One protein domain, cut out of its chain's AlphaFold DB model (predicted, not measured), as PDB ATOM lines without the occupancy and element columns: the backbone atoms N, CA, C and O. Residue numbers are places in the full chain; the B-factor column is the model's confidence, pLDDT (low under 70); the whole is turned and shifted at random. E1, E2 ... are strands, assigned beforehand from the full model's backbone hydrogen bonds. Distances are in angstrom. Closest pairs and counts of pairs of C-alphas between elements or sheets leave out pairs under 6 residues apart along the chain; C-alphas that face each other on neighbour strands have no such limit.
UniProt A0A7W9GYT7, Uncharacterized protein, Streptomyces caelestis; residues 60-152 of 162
ATOM      1  N   THR A  60     185.333 194.999 216.995       88.06
ATOM      2  CA  THR A  60     184.278 195.494 217.876       88.06
ATOM      3  C   THR A  60     184.658 195.148 219.302       88.06
ATOM      4  O   THR A  60     184.707 193.976 219.677       88.06
ATOM      5  N   ARG A  61     184.932 196.170 220.109       90.50
ATOM      6  CA  ARG A  61     185.178 196.019 221.539       90.50
ATOM      7  C   ARG A  61     183.883 196.225 222.307       90.50
ATOM      8  O   ARG A  61     183.166 197.187 222.053       90.50
ATOM      9  N   TRP A  62     183.640 195.342 223.267       92.75
ATOM     10  CA  TRP A  62     182.494 195.382 224.164       92.75
ATOM     11  C   TRP A  62     182.970 195.648 225.587       92.75
ATOM     12  O   TRP A  62     183.972 195.076 226.017       92.75
ATOM     13  N   ALA A  63     182.255 196.503 226.307       92.12
ATOM     14  CA  ALA A  63     182.476 196.755 227.723       92.12
ATOM     15  C   ALA A  63     181.128 196.871 228.452       92.12
ATOM     16  O   ALA A  63     180.194 197.456 227.897       92.12
ATOM     17  N   PRO A  64     181.000 196.352 229.687       93.44
ATOM     18  CA  PRO A  64     179.850 196.655 230.532       93.44
ATOM     19  C   PRO A  64     179.742 198.172 230.740       93.44
ATOM     20  O   PRO A  64     180.734 198.811 231.090       93.44
ATOM     21  N   ALA A  65     178.559 198.742 230.505       90.06
ATOM     22  CA  ALA A  65     178.316 200.178 230.668       90.06
ATOM     23  C   ALA A  65     177.589 200.492 231.980       90.06
ATOM     24  O   ALA A  65     177.826 201.533 232.583       90.06
ATOM     25  N   GLY A  66     176.726 199.580 232.430       90.50
ATOM     26  CA  GLY A  66     176.027 199.708 233.701       90.50
ATOM     27  C   GLY A  66     174.753 198.880 233.756       90.50
ATOM     28  O   GLY A  66     174.371 198.207 232.796       90.50
ATOM     29  N   GLU A  67     174.088 198.950 234.899       91.12
ATOM     30  CA  GLU A  67     172.758 198.396 235.099       91.12
ATOM     31  C   GLU A  67     171.830 199.508 235.584       91.12
ATOM     32  O   GLU A  67     172.133 200.209 236.547       91.12
ATOM     33  N   LEU A  68     170.696 199.668 234.908       87.75
ATOM     34  CA  LEU A  68     169.631 200.581 235.298       87.75
ATOM     35  C   LEU A  68     168.556 199.794 236.042       87.75
ATOM     36  O   LEU A  68     168.284 198.638 235.708       87.75
ATOM     37  N   ARG A  69     167.923 200.424 237.030       87.62
ATOM     38  CA  ARG A  69     166.841 199.833 237.823       87.62
ATOM     39  C   ARG A  69     165.593 200.694 237.675       87.62
ATOM     40  O   ARG A  69     165.678 201.913 237.759       87.62
ATOM     41  N   GLY A  70     164.464 200.058 237.392       79.44
ATOM     42  CA  GLY A  70     163.159 200.706 237.296       79.44
ATOM     43  C   GLY A  70     162.292 200.421 238.520       79.44
ATOM     44  O   GLY A  70     162.751 199.841 239.510       79.44
ATOM     45  N   ALA A  71     161.021 200.810 238.436       76.94
ATOM     46  CA  ALA A  71     160.017 200.422 239.420       76.94
ATOM     47  C   ALA A  71     159.773 198.901 239.383       76.94
ATOM     48  O   ALA A  71     160.164 198.214 238.440       76.94
ATOM     49  N   ASP A  72     159.161 198.353 240.435       79.44
ATOM     50  CA  ASP A  72     158.671 196.964 240.463       79.44
ATOM     51  C   ASP A  72     159.729 195.877 240.158       79.44
ATOM     52  O   ASP A  72     159.425 194.780 239.684       79.44
ATOM     53  N   GLY A  73     161.006 196.163 240.443       82.50
ATOM     54  CA  GLY A  73     162.117 195.227 240.234       82.50
ATOM     55  C   GLY A  73     162.594 195.116 238.783       82.50
ATOM     56  O   GLY A  73     163.332 194.184 238.442       82.50
ATOM     57  N   GLU A  74     162.192 196.048 237.923       85.56
ATOM     58  CA  GLU A  74     162.687 196.160 236.556       85.56
ATOM     59  C   GLU A  74     164.189 196.449 236.525       85.56
ATOM     60  O   GLU A  74     164.730 197.198 237.343       85.56
ATOM     61  N   ARG A  75     164.883 195.854 235.554       89.88
ATOM     62  CA  ARG A  75     166.308 196.098 235.329       89.88
ATOM     63  C   ARG A  75     166.647 196.121 233.848       89.88
ATOM     64  O   ARG A  75     166.076 195.355 233.070       89.88
ATOM     65  N   ALA A  76     167.615 196.948 233.485       91.12
ATOM     66  CA  ALA A  76     168.220 196.948 232.164       91.12
ATOM     67  C   ALA A  76     169.742 196.883 232.286       91.12
ATOM     68  O   ALA A  76     170.363 197.790 232.832       91.12
ATOM     69  N   VAL A  77     170.346 195.815 231.768       92.75
ATOM     70  CA  VAL A  77     171.808 195.678 231.712       92.75
ATOM     71  C   VAL A  77     172.284 196.223 230.376       92.75
ATOM     72  O   VAL A  77     171.871 195.714 229.333       92.75
ATOM     73  N   VAL A  78     173.138 197.244 230.408       94.19
ATOM     74  CA  VAL A  78     173.638 197.961 229.230       94.19
ATOM     75  C   VAL A  78     175.097 197.590 228.983       94.19
ATOM     76  O   VAL A  78     175.926 197.585 229.896       94.19
ATOM     77  N   SER A  79     175.430 197.307 227.728       95.19
ATOM     78  CA  SER A  79     176.810 197.147 227.262       95.19
ATOM     79  C   SER A  79     177.123 198.213 226.226       95.19
ATOM     80  O   SER A  79     176.270 198.527 225.407       95.19
ATOM     81  N   LEU A  80     178.339 198.751 226.240       95.06
ATOM     82  CA  LEU A  80     178.831 199.679 225.228       95.06
ATOM     83  C   LEU A  80     179.712 198.931 224.229       95.06
ATOM     84  O   LEU A  80     180.622 198.192 224.612       95.06
ATOM     85  N   CYS A  81     179.458 199.160 222.949       94.38
ATOM     86  CA  CYS A  81     180.189 198.565 221.841       94.38
ATOM     87  C   CYS A  81     180.823 199.672 221.025       94.38
ATOM     88  O   CYS A  81     180.130 200.582 220.573       94.38
ATOM     89  N   ALA A  82     182.117 199.556 220.770       93.69
ATOM     90  CA  ALA A  82     182.817 200.413 219.833       93.69
ATOM     91  C   ALA A  82     183.436 199.542 218.743       93.69
ATOM     92  O   ALA A  82     184.322 198.729 219.008       93.69
ATOM     93  N   GLY A  83     182.949 199.703 217.517       89.88
ATOM     94  CA  GLY A  83     183.583 199.195 216.312       89.88
ATOM     95  C   GLY A  83     184.526 200.252 215.762       89.88
ATOM     96  O   GLY A  83     184.080 201.299 215.290       89.88
ATOM     97  N   SER A  84     185.828 199.990 215.813       72.88
ATOM     98  CA  SER A  84     186.825 200.844 215.169       72.88
ATOM     99  C   SER A  84     187.226 200.226 213.835       72.88
ATOM    100  O   SER A  84     187.951 199.232 213.809       72.88
ATOM    101  N   GLY A  85     186.753 200.802 212.732       70.00
ATOM    102  CA  GLY A  85     187.177 200.449 211.382       70.00
ATOM    103  C   GLY A  85     187.408 201.689 210.525       70.00
ATOM    104  O   GLY A  85     186.999 202.796 210.864       70.00
ATOM    105  N   THR A  86     188.095 201.524 209.404       73.62
ATOM    106  CA  THR A  86     188.066 202.502 208.311       73.62
ATOM    107  C   THR A  86     187.072 201.997 207.268       73.62
ATOM    108  O   THR A  86     187.142 200.817 206.921       73.62
ATOM    109  N   PRO A  87     186.146 202.830 206.767       87.00
ATOM    110  CA  PRO A  87     186.120 204.291 206.888       87.00
ATOM    111  C   PRO A  87     185.316 204.847 208.079       87.00
ATOM    112  O   PRO A  87     185.280 206.064 208.249       87.00
ATOM    113  N   VAL A  88     184.678 204.008 208.904       91.00
ATOM    114  CA  VAL A  88     183.736 204.464 209.945       91.00
ATOM    115  C   VAL A  88     184.025 203.909 211.337       91.00
ATOM    116  O   VAL A  88     184.323 202.729 211.517       91.00
ATOM    117  N   MET A  89     183.837 204.764 212.337       91.88
ATOM    118  CA  MET A  89     183.702 204.369 213.734       91.88
ATOM    119  C   MET A  89     182.215 204.204 214.050       91.88
ATOM    120  O   MET A  89     181.434 205.128 213.825       91.88
ATOM    121  N   ALA A  90     181.821 203.042 214.566       94.25
ATOM    122  CA  ALA A  90     180.446 202.751 214.960       94.25
ATOM    123  C   ALA A  90     180.362 202.538 216.472       94.25
ATOM    124  O   ALA A  90     181.190 201.830 217.046       94.25
ATOM    125  N   VAL A  91     179.352 203.126 217.106       96.06
ATOM    126  CA  VAL A  91     179.098 202.981 218.540       96.06
ATOM    127  C   VAL A  91     177.644 202.575 218.753       96.06
ATOM    128  O   VAL A  91     176.719 203.167 218.191       96.06
ATOM    129  N   SER A  92     177.437 201.548 219.568       95.62
ATOM    130  CA  SER A  92     176.113 201.092 219.988       95.62
ATOM    131  C   SER A  92     176.108 200.775 221.478       95.62
ATOM    132  O   SER A  92     177.153 200.532 222.076       95.62
ATOM    133  N   ALA A  93     174.924 200.814 222.085       95.69
ATOM    134  CA  ALA A  93     174.751 200.569 223.512       95.69
ATOM    135  C   ALA A  93     173.624 199.554 223.775       95.69
ATOM    136  O   ALA A  93     172.625 199.914 224.389       95.69
ATOM    137  N   PRO A  94     173.705 198.314 223.260       94.19
ATOM    138  CA  PRO A  94     172.645 197.331 223.437       94.19
ATOM    139  C   PRO A  94     172.347 197.084 224.915       94.19
ATOM    140  O   PRO A  94     173.245 197.011 225.760       94.19
ATOM    141  N   ALA A  95     171.061 196.904 225.200       92.94
ATOM    142  CA  ALA A  95     170.564 196.660 226.539       92.94
ATOM    143  C   ALA A  95     169.654 195.429 226.575       92.94
ATOM    144  O   ALA A  95     168.964 195.114 225.605       92.94
ATOM    145  N   THR A  96     169.653 194.736 227.712       90.81
ATOM    146  CA  THR A  96     168.743 193.616 227.989       90.81
ATOM    147  C   THR A  96     167.793 193.996 229.116       90.81
ATOM    148  O   THR A  96     168.245 194.251 230.231       90.81
ATOM    149  N   CYS A  97     166.492 194.022 228.821       89.38
ATOM    150  CA  CYS A  97     165.437 194.474 229.727       89.38
ATOM    151  C   CYS A  97     164.823 193.253 230.398       89.38
ATOM    152  O   CYS A  97     164.494 192.266 229.739       89.38
ATOM    153  N   HIS A  98     164.645 193.321 231.710       86.50
ATOM    154  CA  HIS A  98     164.045 192.253 232.488       86.50
ATOM    155  C   HIS A  98     163.027 192.830 233.462       86.50
ATOM    156  O   HIS A  98     163.356 193.686 234.283       86.50
ATOM    157  N   ARG A  99     161.820 192.269 233.427       85.56
ATOM    158  CA  ARG A  99     160.748 192.540 234.381       85.56
ATOM    159  C   ARG A  99     160.362 191.227 235.074       85.56
ATOM    160  O   ARG A  99     160.077 190.250 234.379       85.56
ATOM    161  N   PRO A 100     160.393 191.154 236.412       85.31
ATOM    162  CA  PRO A 100     159.925 189.977 237.141       85.31
ATOM    163  C   PRO A 100     158.429 189.708 236.909       85.31
ATOM    164  O   PRO A 100     157.649 190.631 236.697       85.31
ATOM    165  N   GLY A 101     158.013 188.439 236.964       84.81
ATOM    166  CA  GLY A 101     156.589 188.066 236.989       84.81
ATOM    167  C   GLY A 101     155.827 188.180 235.663       84.81
ATOM    168  O   GLY A 101     154.613 188.002 235.651       84.81
ATOM    169  N   THR A 102     156.505 188.439 234.542       80.31
ATOM    170  CA  THR A 102     155.876 188.550 233.218       80.31
ATOM    171  C   THR A 102     156.478 187.575 232.210       80.31
ATOM    172  O   THR A 102     157.684 187.333 232.185       80.31
ATOM    173  N   SER A 103     155.618 187.000 231.368       82.06
ATOM    174  CA  SER A 103     156.003 186.149 230.236       82.06
ATOM    175  C   SER A 103     156.287 186.951 228.962       82.06
ATOM    176  O   SER A 103     156.793 186.396 227.983       82.06
ATOM    177  N   VAL A 104     155.990 188.256 228.971       82.06
ATOM    178  CA  VAL A 104     156.190 189.151 227.829       82.06
ATOM    179  C   VAL A 104     157.682 189.323 227.558       82.06
ATOM    180  O   VAL A 104     158.483 189.584 228.457       82.06
ATOM    181  N   ARG A 105     158.064 189.191 226.288       80.56
ATOM    182  CA  ARG A 105     159.405 189.535 225.814       80.56
ATOM    183  C   ARG A 105     159.446 191.027 225.507       80.56
ATOM    184  O   ARG A 105     158.769 191.480 224.592       80.56
ATOM    185  N   TYR A 106     160.244 191.764 226.268       81.31
ATOM    186  CA  TYR A 106     160.511 193.175 226.008       81.31
ATOM    187  C   TYR A 106     161.783 193.323 225.179       81.31
ATOM    188  O   TYR A 106     162.791 192.672 225.458       81.31
ATOM    189  N   ALA A 107     161.752 194.215 224.194       86.06
ATOM    190  CA  ALA A 107     162.967 194.749 223.592       86.06
ATOM    191  C   ALA A 107     163.420 195.978 224.391       86.06
ATOM    192  O   ALA A 107     162.575 196.781 224.777       86.06
ATOM    193  N   CYS A 108     164.725 196.158 224.616       89.69
ATOM    194  CA  CYS A 108     165.244 197.465 225.021       89.69
ATOM    195  C   CYS A 108     165.605 198.271 223.781       89.69
ATOM    196  O   CYS A 108     166.355 197.801 222.923       89.69
ATOM    197  N   LEU A 109     165.143 199.510 223.729       91.56
ATOM    198  CA  LEU A 109     165.582 200.487 222.749       91.56
ATOM    199  C   LEU A 109     166.476 201.493 223.463       91.56
ATOM    200  O   LEU A 109     166.092 202.048 224.491       91.56
ATOM    201  N   THR A 110     167.672 201.698 222.923       92.69
ATOM    202  CA  THR A 110     168.678 202.596 223.493       92.69
ATOM    203  C   THR A 110     168.880 203.808 222.602       92.69
ATOM    204  O   THR A 110     168.977 203.655 221.383       92.69
ATOM    205  N   SER A 111     168.970 204.988 223.202       93.50
ATOM    206  CA  SER A 111     169.155 206.268 222.514       93.50
ATOM    207  C   SER A 111     170.117 207.179 223.283       93.50
ATOM    208  O   SER A 111     170.736 206.729 224.244       93.50
ATOM    209  N   ASP A 112     170.209 208.443 222.856       95.56
ATOM    210  CA  ASP A 112     171.147 209.506 223.265       95.56
ATOM    211  C   ASP A 112     172.437 209.560 222.450       95.56
ATOM    212  O   ASP A 112     172.400 209.372 221.233       95.56
ATOM    213  N   THR A 113     173.547 209.960 223.071       96.75
ATOM    214  CA  THR A 113     174.735 210.479 222.399       96.75
ATOM    215  C   THR A 113     176.002 209.823 222.911       96.75
ATOM    216  O   THR A 113     176.085 209.330 224.036       96.75
ATOM    217  N   TRP A 114     177.023 209.836 222.068       97.00
ATOM    218  CA  TRP A 114     178.353 209.366 222.401       97.00
ATOM    219  C   TRP A 114     179.412 210.349 221.914       97.00
ATOM    220  O   TRP A 114     179.193 211.143 220.997       97.00
ATOM    221  N   THR A 115     180.583 210.275 222.537       96.75
ATOM    222  CA  THR A 115     181.781 211.038 222.190       96.75
ATOM    223  C   THR A 115     182.996 210.116 222.192       96.75
ATOM    224  O   THR A 115     183.107 209.223 223.031       96.75
ATOM    225  N   ALA A 116     183.911 210.332 221.252       95.19
ATOM    226  CA  ALA A 116     185.236 209.732 221.242       95.19
ATOM    227  C   ALA A 116     186.277 210.818 221.507       95.19
ATOM    228  O   ALA A 116     186.267 211.875 220.870       95.19
ATOM    229  N   ARG A 117     187.186 210.545 222.440       96.50
ATOM    230  CA  ARG A 117     188.258 211.450 222.847       96.50
ATOM    231  C   ARG A 117     189.626 210.842 222.580       96.50
ATOM    232  O   ARG A 117     189.840 209.659 222.844       96.50
ATOM    233  N   ARG A 118     190.558 211.667 222.112       94.75
ATOM    234  CA  ARG A 118     191.989 211.359 221.996       94.75
ATOM    235  C   ARG A 118     192.750 212.482 222.684       94.75
ATOM    236  O   ARG A 118     192.494 213.641 222.384       94.75
ATOM    237  N   GLU A 119     193.618 212.140 223.634       93.81
ATOM    238  CA  GLU A 119     194.449 213.126 224.353       93.81
ATOM    239  C   GLU A 119     193.626 214.269 224.989       93.81
ATOM    240  O   GLU A 119     194.013 215.430 224.987       93.81
ATOM    241  N   GLY A 120     192.438 213.940 225.509       92.56
ATOM    242  CA  GLY A 120     191.523 214.904 226.131       92.56
ATOM    243  C   GLY A 120     190.644 215.701 225.156       92.56
ATOM    244  O   GLY A 120     189.641 216.265 225.588       92.56
ATOM    245  N   ALA A 121     190.936 215.692 223.854       94.88
ATOM    246  CA  ALA A 121     190.137 216.374 222.839       94.88
ATOM    247  C   ALA A 121     189.042 215.462 222.267       94.88
ATOM    248  O   ALA A 121     189.296 214.301 221.938       94.88
ATOM    249  N   THR A 122     187.824 215.987 222.105       96.81
ATOM    250  CA  THR A 122     186.751 215.295 221.375       96.81
ATOM    251  C   THR A 122     187.079 215.283 219.884       96.81
ATOM    252  O   THR A 122     187.220 216.338 219.274       96.81
ATOM    253  N   VAL A 123     187.187 214.090 219.302       95.69
ATOM    254  CA  VAL A 123     187.544 213.880 217.886       95.69
ATOM    255  C   VAL A 123     186.395 213.310 217.054       95.69
ATOM    256  O   VAL A 123     186.444 213.363 215.830       95.69
ATOM    257  N   ALA A 124     185.364 212.768 217.705       94.62
ATOM    258  CA  ALA A 124     184.097 212.403 217.082       94.62
ATOM    259  C   ALA A 124     182.968 212.406 218.117       94.62
ATOM    260  O   ALA A 124     183.201 212.229 219.315       94.62
ATOM    261  N   SER A 125     181.741 212.572 217.640       96.38
ATOM    262  CA  SER A 125     180.524 212.462 218.440       96.38
ATOM    263  C   SER A 125     179.344 212.091 217.555       96.38
ATOM    264  O   SER A 125     179.325 212.449 216.379       96.38
ATOM    265  N   GLY A 126     178.339 211.432 218.114       96.12
ATOM    266  CA  GLY A 126     177.136 211.071 217.373       96.12
ATOM    267  C   GLY A 126     176.006 210.621 218.283       96.12
ATOM    268  O   GLY A 126     176.117 210.683 219.506       96.12
ATOM    269  N   THR A 127     174.914 210.165 217.677       97.00
ATOM    270  CA  THR A 127     173.791 209.546 218.385       97.00
ATOM    271  C   THR A 127     173.975 208.033 218.516       97.00
ATOM    272  O   THR A 127     174.783 207.430 217.804       97.00
ATOM    273  N   LEU A 128     173.242 207.419 219.446       94.75
ATOM    274  CA  LEU A 128     173.195 205.979 219.667       94.75
ATOM    275  C   LEU A 128     171.894 205.351 219.134       94.75
ATOM    276  O   LEU A 128     170.818 205.911 219.352       94.75
ATOM    277  N   PRO A 129     171.976 204.148 218.535       94.25
ATOM    278  CA  PRO A 129     173.176 203.614 217.884       94.25
ATOM    279  C   PRO A 129     173.553 204.488 216.677       94.25
ATOM    280  O   PRO A 129     172.678 205.038 216.010       94.25
ATOM    281  N   GLY A 130     174.842 204.600 216.362       93.38
ATOM    282  CA  GLY A 130     175.261 205.440 215.243       93.38
ATOM    283  C   GLY A 130     176.702 205.238 214.809       93.38
ATOM    284  O   GLY A 130     177.490 204.540 215.450       93.38
ATOM    285  N   SER A 131     177.043 205.859 213.687       93.12
ATOM    286  CA  SER A 131     178.387 205.845 213.124       93.12
ATOM    287  C   SER A 131     178.819 207.240 212.697       93.12
ATOM    288  O   SER A 131     177.995 208.121 212.444       93.12
ATOM    289  N   GLN A 132     180.130 207.444 212.657       94.25
ATOM    290  CA  GLN A 132     180.780 208.655 212.169       94.25
ATOM    291  C   GLN A 132     181.995 208.281 211.316       94.25
ATOM    292  O   GLN A 132     182.527 207.172 211.465       94.25
ATOM    293  N   PRO A 133     182.467 209.187 210.441       93.12
ATOM    294  CA  PRO A 133     183.765 209.030 209.801       93.12
ATOM    295  C   PRO A 133     184.848 208.745 210.844       93.12
ATOM    296  O   PRO A 133     184.892 209.368 211.905       93.12
ATOM    297  N   SER A 134     185.702 207.767 210.559       89.81
ATOM    298  CA  SER A 134     186.762 207.373 211.481       89.81
ATOM    299  C   SER A 134     187.760 208.530 211.671       89.81
ATOM    300  O   SER A 134     188.296 209.012 210.671       89.81
ATOM    301  N   PRO A 135     188.088 208.952 212.912       90.12
ATOM    302  CA  PRO A 135     189.059 210.026 213.191       90.12
ATOM    303  C   PRO A 135     190.528 209.684 212.874       90.12
ATOM    304  O   PRO A 135     191.447 210.385 213.314       90.12
ATOM    305  N   GLY A 136     190.759 208.582 212.158       89.06
ATOM    306  CA  GLY A 136     192.069 208.028 211.840       89.06
ATOM    307  C   GLY A 136     192.514 206.920 212.801       89.06
ATOM    308  O   GLY A 136     191.764 206.496 213.687       89.06
ATOM    309  N   PRO A 137     193.743 206.412 212.642       87.50
ATOM    310  CA  PRO A 137     194.319 205.439 213.561       87.50
ATOM    311  C   PRO A 137     194.639 206.080 214.921       87.50
ATOM    312  O   PRO A 137     195.021 207.246 214.997       87.50
ATOM    313  N   GLY A 138     194.498 205.315 216.003       88.50
ATOM    314  CA  GLY A 138     194.835 205.771 217.351       88.50
ATOM    315  C   GLY A 138     194.050 205.057 218.445       88.50
ATOM    316  O   GLY A 138     193.172 204.240 218.170       88.50
ATOM    317  N   THR A 139     194.374 205.384 219.697       89.88
ATOM    318  CA  THR A 139     193.593 204.947 220.859       89.88
ATOM    319  C   THR A 139     192.602 206.037 221.234       89.88
ATOM    320  O   THR A 139     192.976 207.200 221.383       89.88
ATOM    321  N   TYR A 140     191.343 205.642 221.403       91.69
ATOM    322  CA  TYR A 140     190.241 206.541 221.713       91.69
ATOM    323  C   TYR A 140     189.548 206.095 222.996       91.69
ATOM    324  O   TYR A 140     189.251 204.913 223.166       91.69
ATOM    325  N   GLY A 141     189.256 207.047 223.877       93.12
ATOM    326  CA  GLY A 141     188.280 206.855 224.943       93.12
ATOM    327  C   GLY A 141     186.887 207.132 224.392       93.12
ATOM    328  O   GLY A 141     186.650 208.224 223.885       93.12
ATOM    329  N   VAL A 142     185.977 206.163 224.474       93.94
ATOM    330  CA  VAL A 142     184.578 206.346 224.069       93.94
ATOM    331  C   VAL A 142     183.724 206.491 225.320       93.94
ATOM    332  O   VAL A 142     183.788 205.661 226.223       93.94
ATOM    333  N   THR A 143     182.925 207.550 225.372       94.81
ATOM    334  CA  THR A 143     181.964 207.813 226.444       94.81
ATOM    335  C   THR A 143     180.590 207.994 225.827       94.81
ATOM    336  O   THR A 143     180.459 208.686 224.818       94.81
ATOM    337  N   ALA A 144     179.569 207.397 226.432       94.75
ATOM    338  CA  ALA A 144     178.197 207.508 225.975       94.75
ATOM    339  C   ALA A 144     177.262 207.858 227.129       94.75
ATOM    340  O   ALA A 144     177.408 207.333 228.231       94.75
ATOM    341  N   THR A 145     176.288 208.709 226.835       94.19
ATOM    342  CA  THR A 145     175.069 208.844 227.625       94.19
ATOM    343  C   THR A 145     174.049 207.912 226.994       94.19
ATOM    344  O   THR A 145     173.892 207.939 225.775       94.19
ATOM    345  N   VAL A 146     173.405 207.062 227.792       92.88
ATOM    346  CA  VAL A 146     172.471 206.052 227.286       92.88
ATOM    347  C   VAL A 146     171.140 206.190 228.003       92.88
ATOM    348  O   VAL A 146     171.068 205.998 229.216       92.88
ATOM    349  N   HIS A 147     170.085 206.438 227.238       91.25
ATOM    350  CA  HIS A 147     168.712 206.283 227.699       91.25
ATOM    351  C   HIS A 147     168.140 204.967 227.186       91.25
ATOM    352  O   HIS A 147     168.357 204.598 226.030       91.25
ATOM    353  N   VAL A 148     167.420 204.250 228.048       91.06
ATOM    354  CA  VAL A 148     166.837 202.940 227.749       91.06
ATOM    355  C   VAL A 148     165.333 203.000 227.965       91.06
ATOM    356  O   VAL A 148     164.890 203.438 229.020       91.06
ATOM    357  N   ARG A 149     164.573 202.493 226.990       88.12
ATOM    358  CA  ARG A 149     163.119 202.287 227.078       88.12
ATOM    359  C   ARG A 149     162.757 200.856 226.691       88.12
ATOM    360  O   ARG A 149     163.348 200.331 225.740       88.12
ATOM    361  N   SER A 150     161.786 200.213 227.342       83.56
ATOM    362  CA  SER A 150     161.228 198.965 226.789       83.56
ATOM    363  C   SER A 150     160.257 199.213 225.640       83.56
ATOM    364  O   SER A 150     159.524 200.198 225.608       83.56
ATOM    365  N   ALA A 151     160.176 198.239 224.735       78.38
ATOM    366  CA  ALA A 151     159.104 198.098 223.761       78.38
ATOM    367  C   ALA A 151     158.477 196.686 223.856       78.38
ATOM    368  O   ALA A 151     159.221 195.702 223.772       78.38
ATOM    369  N   PRO A 152     157.141 196.563 224.012       66.94
ATOM    370  CA  PRO A 152     156.182 197.651 224.256       66.94
ATOM    371  C   PRO A 152     156.484 198.424 225.556       66.94
ATOM    372  O   PRO A 152     157.189 197.920 226.436       66.94
TER     373      PRO A 152
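What this domain is: This is residues 60 to 152 of the 162 residues of an uncharacterized protein of Streptomyces caelestis (UniProt A0A7W9GYT7). Two twisted sheets lie face to face and make a slim sandwich, drawn out as a rod. One is a branched sheet of E1, E2, E3, E4 and E7, in which E3 and E4 follow each other along the same side of E2; the other is E6, E5 and E8, with the bent strand E5 in its middle. The printed part has 93 residues with eight named strands, E1 to E8 in order along the chain, and no named helix: the class is all strand. Both sheets are antiparallel. The whole is only just loose, close to compact, with a radius of gyration of the C-alphas of 15.0 A, and it spans 48 by 22 by 18 A.

Where its parts are: In the branched sheet, E1 is residues 60 to 69, 26.8 A long, beginning at C-alpha 60 (184.278, 195.494, 217.876). E2 is residues 75 to 84, 29.2 A. E3 is residues 88 to 92, E4 residues 95 to 98 and E7 residues 130 to 133. In the other sheet, E5 is residues 107 to 118, 33.5 A, and bends by 57 degrees at residue 112, C-alpha (171.147, 209.506, 223.265). E6 is residues 121 to 127, 18.3 A. E8 is residues 141 to 151, 30.5 A, ending at C-alpha 151 (159.104, 198.098, 223.761).

How they stand to each other: E1, E2 and E3 form a meander, each strand the antiparallel neighbour of the one before. The hairpin E1 and E2 has N 63 and O 80 within hydrogen-bond range at 2.9 A. On the other side of E2 from E1 are E3, with N 83 and O 90 at 2.8 A, and E4, with N 77 and O 96 at 3.0 A. E3 runs on into E4 across a break of 2 residues, at 13 degrees. E7 is antiparallel to E3, with N 89 and O 132 at 2.9 A. In the other sheet, E5 pairs with E8, N 109 and O 149 at 2.8 A, and with E6 in a hairpin, N 116 and O 124 at 2.8 A. Between the sheets, the closest C-alphas of E4 and E5 are those of Cys 97 and Cys 108, 5.6 A apart. Those of E2 and E8 are Ala 82 and Val 142, at 7.5 A. E1 and E8 are near each other, with 7 pairs of C-alphas within 10 A, while E1 and E6 are apart.

The domain as a whole: The two C-alphas farthest apart, those of Gly 101 and Gly 136, are 47.9 A apart. The printed part has no cut, and no link is long. The mean pLDDT of the printed part is 89.9; residue 152 alone is under 70.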